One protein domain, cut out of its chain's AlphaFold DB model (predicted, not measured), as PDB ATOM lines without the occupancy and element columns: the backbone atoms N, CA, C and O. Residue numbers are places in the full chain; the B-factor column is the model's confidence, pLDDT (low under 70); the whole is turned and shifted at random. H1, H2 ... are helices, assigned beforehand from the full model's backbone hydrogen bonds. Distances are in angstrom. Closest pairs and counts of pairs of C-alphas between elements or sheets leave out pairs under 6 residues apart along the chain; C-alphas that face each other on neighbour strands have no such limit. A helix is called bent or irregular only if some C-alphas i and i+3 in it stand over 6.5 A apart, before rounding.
ATOM      1  N   MET A 372      31.212  18.876 -47.122       79.44
ATOM      2  CA  MET A 372      31.238  17.904 -46.017       79.44
ATOM      3  C   MET A 372      30.998  18.517 -44.628       79.44
ATOM      4  O   MET A 372      30.612  17.814 -43.697       79.44
ATOM      5  N   ALA A 373      31.336  19.789 -44.429       85.69
ATOM      6  CA  ALA A 373      31.101  20.491 -43.168       85.69
ATOM      7  C   ALA A 373      29.681  21.073 -43.122       85.69
ATOM      8  O   ALA A 373      29.048  21.013 -42.072       85.69
ATOM      9  N   LEU A 374      29.167  21.543 -44.264       87.00
ATOM     10  CA  LEU A 374      27.779  21.974 -44.403       87.00
ATOM     11  C   LEU A 374      26.815  20.801 -44.190       87.00
ATOM     12  O   LEU A 374      25.941  20.879 -43.336       87.00
ATOM     13  N   GLU A 375      27.044  19.683 -44.870       83.88
ATOM     14  CA  GLU A 375      26.253  18.456 -44.738       83.88
ATOM     15  C   GLU A 375      26.275  17.924 -43.297       83.88
ATOM     16  O   GLU A 375      25.233  17.635 -42.719       83.88
ATOM     17  N   ARG A 376      27.445  17.925 -42.639       87.12
ATOM     18  CA  ARG A 376      27.532  17.605 -41.204       87.12
ATOM     19  C   ARG A 376      26.726  18.564 -40.329       87.12
ATOM     20  O   ARG A 376      26.158  18.121 -39.335       87.12
ATOM     21  N   SER A 377      26.693  19.856 -40.650       87.62
ATOM     22  CA  SER A 377      25.907  20.832 -39.888       87.62
ATOM     23  C   SER A 377      24.400  20.656 -40.096       87.62
ATOM     24  O   SER A 377      23.656  20.715 -39.121       87.62
ATOM     25  N   MET A 378      23.968  20.341 -41.323       85.62
ATOM     26  CA  MET A 378      22.570  20.045 -41.645       85.62
ATOM     27  C   MET A 378      22.101  18.766 -40.952       85.62
ATOM     28  O   MET A 378      21.068  18.782 -40.290       85.62
ATOM     29  N   ASN A 379      22.903  17.701 -40.996       83.38
ATOM     30  CA  ASN A 379      22.576  16.441 -40.325       83.38
ATOM     31  C   ASN A 379      22.517  16.614 -38.802       83.38
ATOM     32  O   ASN A 379      21.643  16.065 -38.149       83.38
ATOM     33  N   ARG A 380      23.401  17.431 -38.211       84.19
ATOM     34  CA  ARG A 380      23.308  17.769 -36.778       84.19
ATOM     35  C   ARG A 380      22.027  18.529 -36.439       84.19
ATOM     36  O   ARG A 380      21.494  18.322 -35.357       84.19
ATOM     37  N   ALA A 381      21.565  19.417 -37.317       82.00
ATOM     38  CA  ALA A 381      20.315  20.142 -37.112       82.00
ATOM     39  C   ALA A 381      19.101  19.203 -37.209       82.00
ATOM     40  O   ALA A 381      18.231  19.265 -36.350       82.00
ATOM     41  N   GLN A 382      19.088  18.291 -38.185       77.62
ATOM     42  CA  GLN A 382      18.033  17.283 -38.331       77.62
ATOM     43  C   GLN A 382      18.000  16.300 -37.156       77.62
ATOM     44  O   GLN A 382      16.947  16.094 -36.563       77.62
ATOM     45  N   ASN A 383      19.152  15.776 -36.736       78.44
ATOM     46  CA  ASN A 383      19.203  14.854 -35.599       78.44
ATOM     47  C   ASN A 383      18.724  15.522 -34.301       78.44
ATOM     48  O   ASN A 383      18.002  14.903 -33.532       78.44
ATOM     49  N   LYS A 384      19.046  16.807 -34.088       79.19
ATOM     50  CA  LYS A 384      18.497  17.563 -32.952       79.19
ATOM     51  C   LYS A 384      16.975  17.644 -33.000       79.19
ATOM     52  O   LYS A 384      16.337  17.470 -31.974       79.19
ATOM     53  N   THR A 385      16.388  17.852 -34.180       78.81
ATOM     54  CA  THR A 385      14.924  17.859 -34.302       78.81
ATOM     55  C   THR A 385      14.306  16.488 -34.050       78.81
ATOM     56  O   THR A 385      13.210  16.423 -33.509       78.81
ATOM     57  N   GLU A 386      14.986  15.393 -34.399       76.69
ATOM     58  CA  GLU A 386      14.497  14.041 -34.106       76.69
ATOM     59  C   GLU A 386      14.522  13.739 -32.605       76.69
ATOM     60  O   GLU A 386      13.540  13.213 -32.080       76.69
ATOM     61  N   ASP A 387      15.596  14.122 -31.910       75.81
ATOM     62  CA  ASP A 387      15.701  13.987 -30.454       75.81
ATOM     63  C   ASP A 387      14.641  14.853 -29.745       75.81
ATOM     64  O   ASP A 387      13.889  14.343 -28.912       75.81
ATOM     65  N   ASP A 388      14.470  16.114 -30.164       75.56
ATOM     66  CA  ASP A 388      13.436  17.009 -29.626       75.56
ATOM     67  C   ASP A 388      12.014  16.465 -29.887       75.56
ATOM     68  O   ASP A 388      11.123  16.578 -29.041       75.56
ATOM     69  N   VAL A 389      11.759  15.856 -31.051       80.38
ATOM     70  CA  VAL A 389      10.464  15.223 -31.365       80.38
ATOM     71  C   VAL A 389      10.241  13.979 -30.510       80.38
ATOM     72  O   VAL A 389       9.123  13.758 -30.043       80.38
ATOM     73  N   LYS A 390      11.280  13.180 -30.266       80.31
ATOM     74  CA  LYS A 390      11.199  11.972 -29.442       80.31
ATOM     75  C   LYS A 390      10.913  12.304 -27.979       80.31
ATOM     76  O   LYS A 390      10.043  11.669 -27.380       80.31
ATOM     77  N   ASP A 391      11.562  13.334 -27.449       78.31
ATOM     78  CA  ASP A 391      11.314  13.831 -26.095       78.31
ATOM     79  C   ASP A 391       9.893  14.398 -25.968       78.31
ATOM     80  O   ASP A 391       9.165  14.078 -25.022       78.31
ATOM     81  N   ASN A 392       9.428  15.149 -26.972       72.12
ATOM     82  CA  ASN A 392       8.044  15.622 -27.015       72.12
ATOM     83  C   ASN A 392       7.029  14.470 -27.128       72.12
ATOM     84  O   ASN A 392       5.985  14.503 -26.475       72.12
ATOM     85  N   MET A 393       7.328  13.422 -27.901       84.38
ATOM     86  CA  MET A 393       6.455  12.251 -28.029       84.38
ATOM     87  C   MET A 393       6.357  11.481 -26.704       84.38
ATOM     88  O   MET A 393       5.251  11.143 -26.277       84.38
ATOM     89  N   ALA A 394       7.473  11.297 -25.993       79.81
ATOM     90  CA  ALA A 394       7.488  10.678 -24.667       79.81
ATOM     91  C   ALA A 394       6.639  11.464 -23.647       79.81
ATOM     92  O   ALA A 394       5.848  10.872 -22.904       79.81
ATOM     93  N   LEU A 395       6.715  12.801 -23.668       81.38
ATOM     94  CA  LEU A 395       5.869  13.662 -22.831       81.38
ATOM     95  C   LEU A 395       4.374  13.503 -23.157       81.38
ATOM     96  O   LEU A 395       3.533  13.507 -22.251       81.38
ATOM     97  N   THR A 396       4.018  13.323 -24.434       80.88
ATOM     98  CA  THR A 396       2.615  13.103 -24.823       80.88
ATOM     99  C   THR A 396       2.074  11.745 -24.380       80.88
ATOM    100  O   THR A 396       0.934  11.679 -23.909       80.88
ATOM    101  N   GLU A 397       2.872  10.675 -24.453       84.81
ATOM    102  CA  GLU A 397       2.475   9.351 -23.957       84.81
ATOM    103  C   GLU A 397       2.264   9.356 -22.440       84.81
ATOM    104  O   GLU A 397       1.252   8.838 -21.949       84.81
ATOM    105  N   GLU A 398       3.151  10.009 -21.684       85.94
ATOM    106  CA  GLU A 398       2.995  10.136 -20.233       85.94
ATOM    107  C   GLU A 398       1.728  10.932 -19.869       85.94
ATOM    108  O   GLU A 398       0.962  10.527 -18.983       85.94
ATOM    109  N   ALA A 399       1.443  12.012 -20.605       85.19
ATOM    110  CA  ALA A 399       0.233  12.811 -20.429       85.19
ATOM    111  C   ALA A 399      -1.055  12.033 -20.764       85.19
ATOM    112  O   ALA A 399      -2.078  12.201 -20.088       85.19
ATOM    113  N   MET A 400      -1.040  11.161 -21.779       85.19
ATOM    114  CA  MET A 400      -2.167  10.263 -22.071       85.19
ATOM    115  C   MET A 400      -2.357   9.220 -20.964       85.19
ATOM    116  O   MET A 400      -3.479   9.018 -20.492       85.19
ATOM    117  N   GLY A 401      -1.266   8.627 -20.470       88.38
ATOM    118  CA  GLY A 401      -1.311   7.674 -19.362       88.38
ATOM    119  C   GLY A 401      -1.789   8.287 -18.039       88.38
ATOM    120  O   GLY A 401      -2.382   7.595 -17.207       88.38
ATOM    121  N   LEU A 402      -1.555   9.581 -17.801       87.50
ATOM    122  CA  LEU A 402      -2.127  10.298 -16.654       87.50
ATOM    123  C   LEU A 402      -3.643  10.479 -16.788       87.50
ATOM    124  O   LEU A 402      -4.360  10.161 -15.839       87.50
ATOM    125  N   ARG A 403      -4.138  10.885 -17.965       88.50
ATOM    126  CA  ARG A 403      -5.581  11.054 -18.215       88.50
ATOM    127  C   ARG A 403      -6.366   9.750 -18.051       88.50
ATOM    128  O   ARG A 403      -7.424   9.753 -17.425       88.50
ATOM    129  N   GLU A 404      -5.828   8.629 -18.531       90.69
ATOM    130  CA  GLU A 404      -6.478   7.322 -18.359       90.69
ATOM    131  C   GLU A 404      -6.518   6.893 -16.880       90.69
ATOM    132  O   GLU A 404      -7.533   6.402 -16.387       90.69
ATOM    133  N   ARG A 405      -5.444   7.152 -16.119       87.69
ATOM    134  CA  ARG A 405      -5.418   6.882 -14.671       87.69
ATOM    135  C   ARG A 405      -6.428   7.735 -13.904       87.69
ATOM    136  O   ARG A 405      -7.090   7.216 -13.008       87.69
ATOM    137  N   GLU A 406      -6.565   9.013 -14.247       89.75
ATOM    138  CA  GLU A 406      -7.571   9.898 -13.645       89.75
ATOM    139  C   GLU A 406      -8.997   9.425 -13.933       89.75
ATOM    140  O   GLU A 406      -9.833   9.413 -13.027       89.75
ATOM    141  N   LYS A 407      -9.261   8.961 -15.160       91.94
ATOM    142  CA  LYS A 407     -10.549   8.376 -15.540       91.94
ATOM    143  C   LYS A 407     -10.885   7.145 -14.693       91.94
ATOM    144  O   LYS A 407     -11.960   7.106 -14.099       91.94
ATOM    145  N   ILE A 408      -9.947   6.205 -14.545       88.31
ATOM    146  CA  ILE A 408     -10.124   5.005 -13.703       88.31
ATOM    147  C   ILE A 408     -10.403   5.386 -12.242       88.31
ATOM    148  O   ILE A 408     -11.269   4.797 -11.594       88.31
ATOM    149  N   ILE A 409      -9.689   6.384 -11.705       86.06
ATOM    150  CA  ILE A 409      -9.912   6.869 -10.335       86.06
ATOM    151  C   ILE A 409     -11.325   7.442 -10.191       86.06
ATOM    152  O   ILE A 409     -12.001   7.154  -9.202       86.06
ATOM    153  N   LYS A 410     -11.783   8.229 -11.169       89.94
ATOM    154  CA  LYS A 410     -13.113   8.838 -11.149       89.94
ATOM    155  C   LYS A 410     -14.226   7.788 -11.235       89.94
ATOM    156  O   LYS A 410     -15.142   7.824 -10.419       89.94
ATOM    157  N   GLU A 411     -14.105   6.812 -12.133       88.00
ATOM    158  CA  GLU A 411     -15.050   5.690 -12.246       88.00
ATOM    159  C   GLU A 411     -15.114   4.870 -10.947       88.00
ATOM    160  O   GLU A 411     -16.197   4.527 -10.466       88.00
ATOM    161  N   ALA A 412     -13.964   4.610 -10.316       81.62
ATOM    162  CA  ALA A 412     -13.911   3.919  -9.030       81.62
ATOM    163  C   ALA A 412     -14.590   4.724  -7.907       81.62
ATOM    164  O   ALA A 412     -15.304   4.152  -7.077       81.62
ATOM    165  N   GLN A 413     -14.400   6.048  -7.878       83.94
ATOM    166  CA  GLN A 413     -15.075   6.932  -6.926       83.94
ATOM    167  C   GLN A 413     -16.595   6.921  -7.132       83.94
ATOM    168  O   GLN A 413     -17.338   6.743  -6.165       83.94
ATOM    169  N   GLU A 414     -17.065   7.043  -8.375       86.44
ATOM    170  CA  GLU A 414     -18.491   6.991  -8.720       86.44
ATOM    171  C   GLU A 414     -19.125   5.646  -8.321       86.44
ATOM    172  O   GLU A 414     -20.179   5.621  -7.674       86.44
ATOM    173  N   ALA A 415     -18.444   4.524  -8.583       80.31
ATOM    174  CA  ALA A 415     -18.894   3.191  -8.170       80.31
ATOM    175  C   ALA A 415     -19.054   3.058  -6.642       80.31
ATOM    176  O   ALA A 415     -19.957   2.375  -6.153       80.31
ATOM    177  N   TYR A 416     -18.210   3.740  -5.867       78.25
ATOM    178  CA  TYR A 416     -18.273   3.730  -4.405       78.25
ATOM    179  C   TYR A 416     -19.390   4.588  -3.830       78.25
ATOM    180  O   TYR A 416     -20.044   4.168  -2.872       78.25
ATOM    181  N   PHE A 417     -19.655   5.756  -4.419       80.56
ATOM    182  CA  PHE A 417     -20.798   6.576  -4.015       80.56
ATOM    183  C   PHE A 417     -22.142   5.944  -4.412       80.56
ATOM    184  O   PHE A 417     -23.146   6.191  -3.750       80.56
ATOM    185  N   SER A 418     -22.148   5.039  -5.395       82.62
ATOM    186  CA  SER A 418     -23.331   4.288  -5.851       82.62
ATOM    187  C   SER A 418     -23.810   3.178  -4.888       82.62
ATOM    188  O   SER A 418     -24.664   2.364  -5.238       82.62
ATOM    189  N   GLY A 419     -23.274   3.108  -3.662       65.38
ATOM    190  CA  GLY A 419     -23.881   2.349  -2.560       65.38
ATOM    191  C   GLY A 419     -23.782   0.820  -2.639       65.38
ATOM    192  O   GLY A 419     -24.466   0.126  -1.888       65.38
ATOM    193  N   HIS A 420     -22.927   0.259  -3.498       57.69
ATOM    194  CA  HIS A 420     -22.709  -1.190  -3.553       57.69
ATOM    195  C   HIS A 420     -21.778  -1.639  -2.410       57.69
ATOM    196  O   HIS A 420     -20.555  -1.515  -2.484       57.69
ATOM    197  N   GLY A 421     -22.355  -2.169  -1.325       54.66
ATOM    198  CA  GLY A 421     -21.652  -2.508  -0.073       54.66
ATOM    199  C   GLY A 421     -20.473  -3.488  -0.196       54.66
ATOM    200  O   GLY A 421     -19.581  -3.465   0.650       54.66
ATOM    201  N   HIS A 422     -20.399  -4.281  -1.269       57.00
ATOM    202  CA  HIS A 422     -19.269  -5.179  -1.547       57.00
ATOM    203  C   HIS A 422     -18.066  -4.498  -2.236       57.00
ATOM    204  O   HIS A 422     -16.973  -5.062  -2.250       57.00
ATOM    205  N   ALA A 423     -18.218  -3.273  -2.757       54.94
ATOM    206  CA  ALA A 423     -17.169  -2.565  -3.500       54.94
ATOM    207  C   ALA A 423     -16.159  -1.811  -2.606       54.94
ATOM    208  O   ALA A 423     -15.079  -1.435  -3.066       54.94
ATOM    209  N   ARG A 424     -16.462  -1.617  -1.311       56.75
ATOM    210  CA  ARG A 424     -15.620  -0.821  -0.393       56.75
ATOM    211  C   ARG A 424     -14.242  -1.435  -0.121       56.75
ATOM    212  O   ARG A 424     -13.269  -0.699   0.006       56.75
ATOM    213  N   VAL A 425     -14.144  -2.766  -0.048       61.44
ATOM    214  CA  VAL A 425     -12.873  -3.461   0.244       61.44
ATOM    215  C   VAL A 425     -11.970  -3.512  -0.993       61.44
ATOM    216  O   VAL A 425     -10.759  -3.330  -0.882       61.44
ATOM    217  N   SER A 426     -12.559  -3.674  -2.183       63.41
ATOM    218  CA  SER A 426     -11.815  -3.729  -3.448       63.41
ATOM    219  C   SER A 426     -11.124  -2.399  -3.763       63.41
ATOM    220  O   SER A 426      -9.948  -2.377  -4.128       63.41
ATOM    221  N   MET A 427     -11.793  -1.264  -3.521       64.00
ATOM    222  CA  MET A 427     -11.203   0.038  -3.836       64.00
ATOM    223  C   MET A 427     -10.020   0.403  -2.928       64.00
ATOM    224  O   MET A 427      -9.029   0.947  -3.408       64.00
ATOM    225  N   LEU A 428     -10.066   0.051  -1.638       69.88
ATOM    226  CA  LEU A 428      -8.922   0.250  -0.741       69.88
ATOM    227  C   LEU A 428      -7.707  -0.564  -1.199       69.88
ATOM    228  O   LEU A 428      -6.588  -0.058  -1.152       69.88
ATOM    229  N   HIS A 429      -7.920  -1.776  -1.716       72.00
ATOM    230  CA  HIS A 429      -6.844  -2.606  -2.253       72.00
ATOM    231  C   HIS A 429      -6.263  -2.041  -3.562       72.00
ATOM    232  O   HIS A 429      -5.045  -2.071  -3.758       72.00
ATOM    233  N   VAL A 430      -7.103  -1.480  -4.440       74.31
ATOM    234  CA  VAL A 430      -6.664  -0.820  -5.684       74.31
ATOM    235  C   VAL A 430      -5.893   0.468  -5.383       74.31
ATOM    236  O   VAL A 430      -4.783   0.638  -5.889       74.31
ATOM    237  N   CYS A 431      -6.412   1.333  -4.506       74.88
ATOM    238  CA  CYS A 431      -5.733   2.562  -4.085       74.88
ATOM    239  C   CYS A 431      -4.407   2.265  -3.371       74.88
ATOM    240  O   CYS A 431      -3.391   2.890  -3.678       74.88
ATOM    241  N   TRP A 432      -4.383   1.266  -2.483       78.31
ATOM    242  CA  TRP A 432      -3.159   0.818  -1.817       78.31
ATOM    243  C   TRP A 432      -2.133   0.269  -2.813       78.31
ATOM    244  O   TRP A 432      -0.967   0.661  -2.783       78.31
ATOM    245  N   SER A 433      -2.561  -0.581  -3.752       75.62
ATOM    246  CA  SER A 433      -1.683  -1.152  -4.783       75.62
ATOM    247  C   SER A 433      -1.121  -0.082  -5.724       75.62
ATOM    248  O   SER A 433       0.047  -0.148  -6.109       75.62
ATOM    249  N   ALA A 434      -1.920   0.929  -6.078       77.00
ATOM    250  CA  ALA A 434      -1.466   2.070  -6.868       77.00
ATOM    251  C   ALA A 434      -0.441   2.922  -6.097       77.00
ATOM    252  O   ALA A 434       0.576   3.332  -6.661       77.00
ATOM    253  N   GLN A 435      -0.658   3.132  -4.796       78.12
ATOM    254  CA  GLN A 435       0.261   3.877  -3.937       78.12
ATOM    255  C   GLN A 435       1.587   3.128  -3.712       78.12
ATOM    256  O   GLN A 435       2.651   3.744  -3.764       78.12
ATOM    257  N   GLU A 436       1.548   1.803  -3.536       82.31
ATOM    258  CA  GLU A 436       2.728   0.924  -3.490       82.31
ATOM    259  C   GLU A 436       3.528   0.983  -4.798       82.31
ATOM    260  O   GLU A 436       4.746   1.174  -4.774       82.31
ATOM    261  N   LYS A 437       2.855   0.895  -5.954       80.81
ATOM    262  CA  LYS A 437       3.511   1.024  -7.266       80.81
ATOM    263  C   LYS A 437       4.174   2.394  -7.438       80.81
ATOM    264  O   LYS A 437       5.317   2.445  -7.888       80.81
ATOM    265  N   LYS A 438       3.519   3.483  -7.012       79.50
ATOM    266  CA  LYS A 438       4.090   4.843  -7.043       79.50
ATOM    267  C   LYS A 438       5.305   4.986  -6.116       79.50
ATOM    268  O   LYS A 438       6.304   5.583  -6.503       79.50
ATOM    269  N   LYS A 439       5.273   4.395  -4.915       80.25
ATOM    270  CA  LYS A 439       6.443   4.367  -4.014       80.25
ATOM    271  C   LYS A 439       7.622   3.612  -4.635       80.25
ATOM    272  O   LYS A 439       8.761   4.060  -4.516       80.25
ATOM    273  N   ARG A 440       7.362   2.494  -5.324       80.38
ATOM    274  CA  ARG A 440       8.401   1.717  -6.018       80.38
ATOM    275  C   ARG A 440       8.976   2.452  -7.227       80.38
ATOM    276  O   ARG A 440      10.184   2.380  -7.422       80.38
ATOM    277  N   SER A 441       8.161   3.173  -8.003       73.12
ATOM    278  CA  SER A 441       8.662   3.951  -9.146       73.12
ATOM    279  C   SER A 441       9.537   5.123  -8.696       73.12
ATOM    280  O   SER A 441      10.626   5.286  -9.229       73.12
ATOM    281  N   ILE A 442       9.134   5.860  -7.652       75.50
ATOM    282  CA  ILE A 442       9.937   6.960  -7.085       75.50
ATOM    283  C   ILE A 442      11.278   6.436  -6.549       75.50
ATOM    284  O   ILE A 442      12.321   7.033  -6.802       75.50
ATOM    285  N   LYS A 443      11.277   5.278  -5.872       79.69
ATOM    286  CA  LYS A 443      12.512   4.652  -5.374       79.69
ATOM    287  C   LYS A 443      13.435   4.170  -6.503       79.69
ATOM    288  O   LYS A 443      14.644   4.136  -6.311       79.69
ATOM    289  N   LYS A 444      12.880   3.791  -7.660       74.62
ATOM    290  CA  LYS A 444      13.657   3.340  -8.823       74.62
ATOM    291  C   LYS A 444      14.286   4.512  -9.583       74.62
ATOM    292  O   LYS A 444      15.445   4.401  -9.949       74.62
ATOM    293  N   VAL A 445      13.562   5.626  -9.735       70.12
ATOM    294  CA  VAL A 445      14.079   6.854 -10.368       70.12
ATOM    295  C   VAL A 445      15.191   7.487  -9.529       70.12
ATOM    296  O   VAL A 445      16.214   7.854 -10.084       70.12
ATOM    297  N   GLY A 446      15.044   7.530  -8.197       63.59
ATOM    298  CA  GLY A 446      16.099   8.051  -7.317       63.59
ATOM    299  C   GLY A 446      17.402   7.247  -7.378       63.59
ATOM    300  O   GLY A 446      18.473   7.830  -7.281       63.59
TER     301      GLY A 446
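AT A GLANCE: This is residues 372 to 446 of the 475 residues of an uncharacterized protein of Pyrenophora tritici-repentis (strain Pt-1C-BFP) (UniProt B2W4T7). A long helix, H1, runs nearly the full length of the domain, and a shorter helix, H2, folds back from its far end, the two making a narrow V that is closed at the turn and open toward the other ends. H1 and H2 form a lopsided helical hairpin, with residues 372 to 404 of H1 sticking out as a long free arm. The printed part has 75 residues with two named helices, H1 and then H2, and no named strand; the class is all helix. The whole is extended, with a radius of gyration of the C-alphas of 21.6 A, and its outline is a rod spanning 73 by 26 by 10 A.

IN THESE COORDINATES: H1 holds residues 372 to 417 and measures 67.8 A from first to last C-alpha. It begins at C-alpha 372, at (31.238, 17.904, -46.017), and ends at C-alpha 417, at (-20.798, 6.576, -4.015). H2 holds residues 423 to 446, is 35.1 A long from first to last C-alpha, and ends at C-alpha 446, at (16.099, 8.051, -7.317). Neither helix is bent.

HOW THE PARTS SIT: H1 and H2 are a helical hairpin, joined by a tight link of 5 residues. They run opposite ways at a shallow tilt of 25 degrees. They touch through residues 412 to 416 of H1 and residues 423 to 427 of H2 alone, with 5 pairs of C-alphas within 8 A. The closest C-alphas of the two are those of Tyr 416 and Ala 423, 6.5 A apart. Residues 435 to 446 of H2 stand free. In H1 every O i to N i+4 pair is within hydrogen-bond range; in H2 19 of 20 are.

THE WHOLE: The two C-alphas farthest apart, those of Met 372 and Gly 421, are 73.0 A from each other. The printed part has no cut and no long link. The mean pLDDT of the printed part is 78.6, and residues 419 to 428 and residue 446 are under 70.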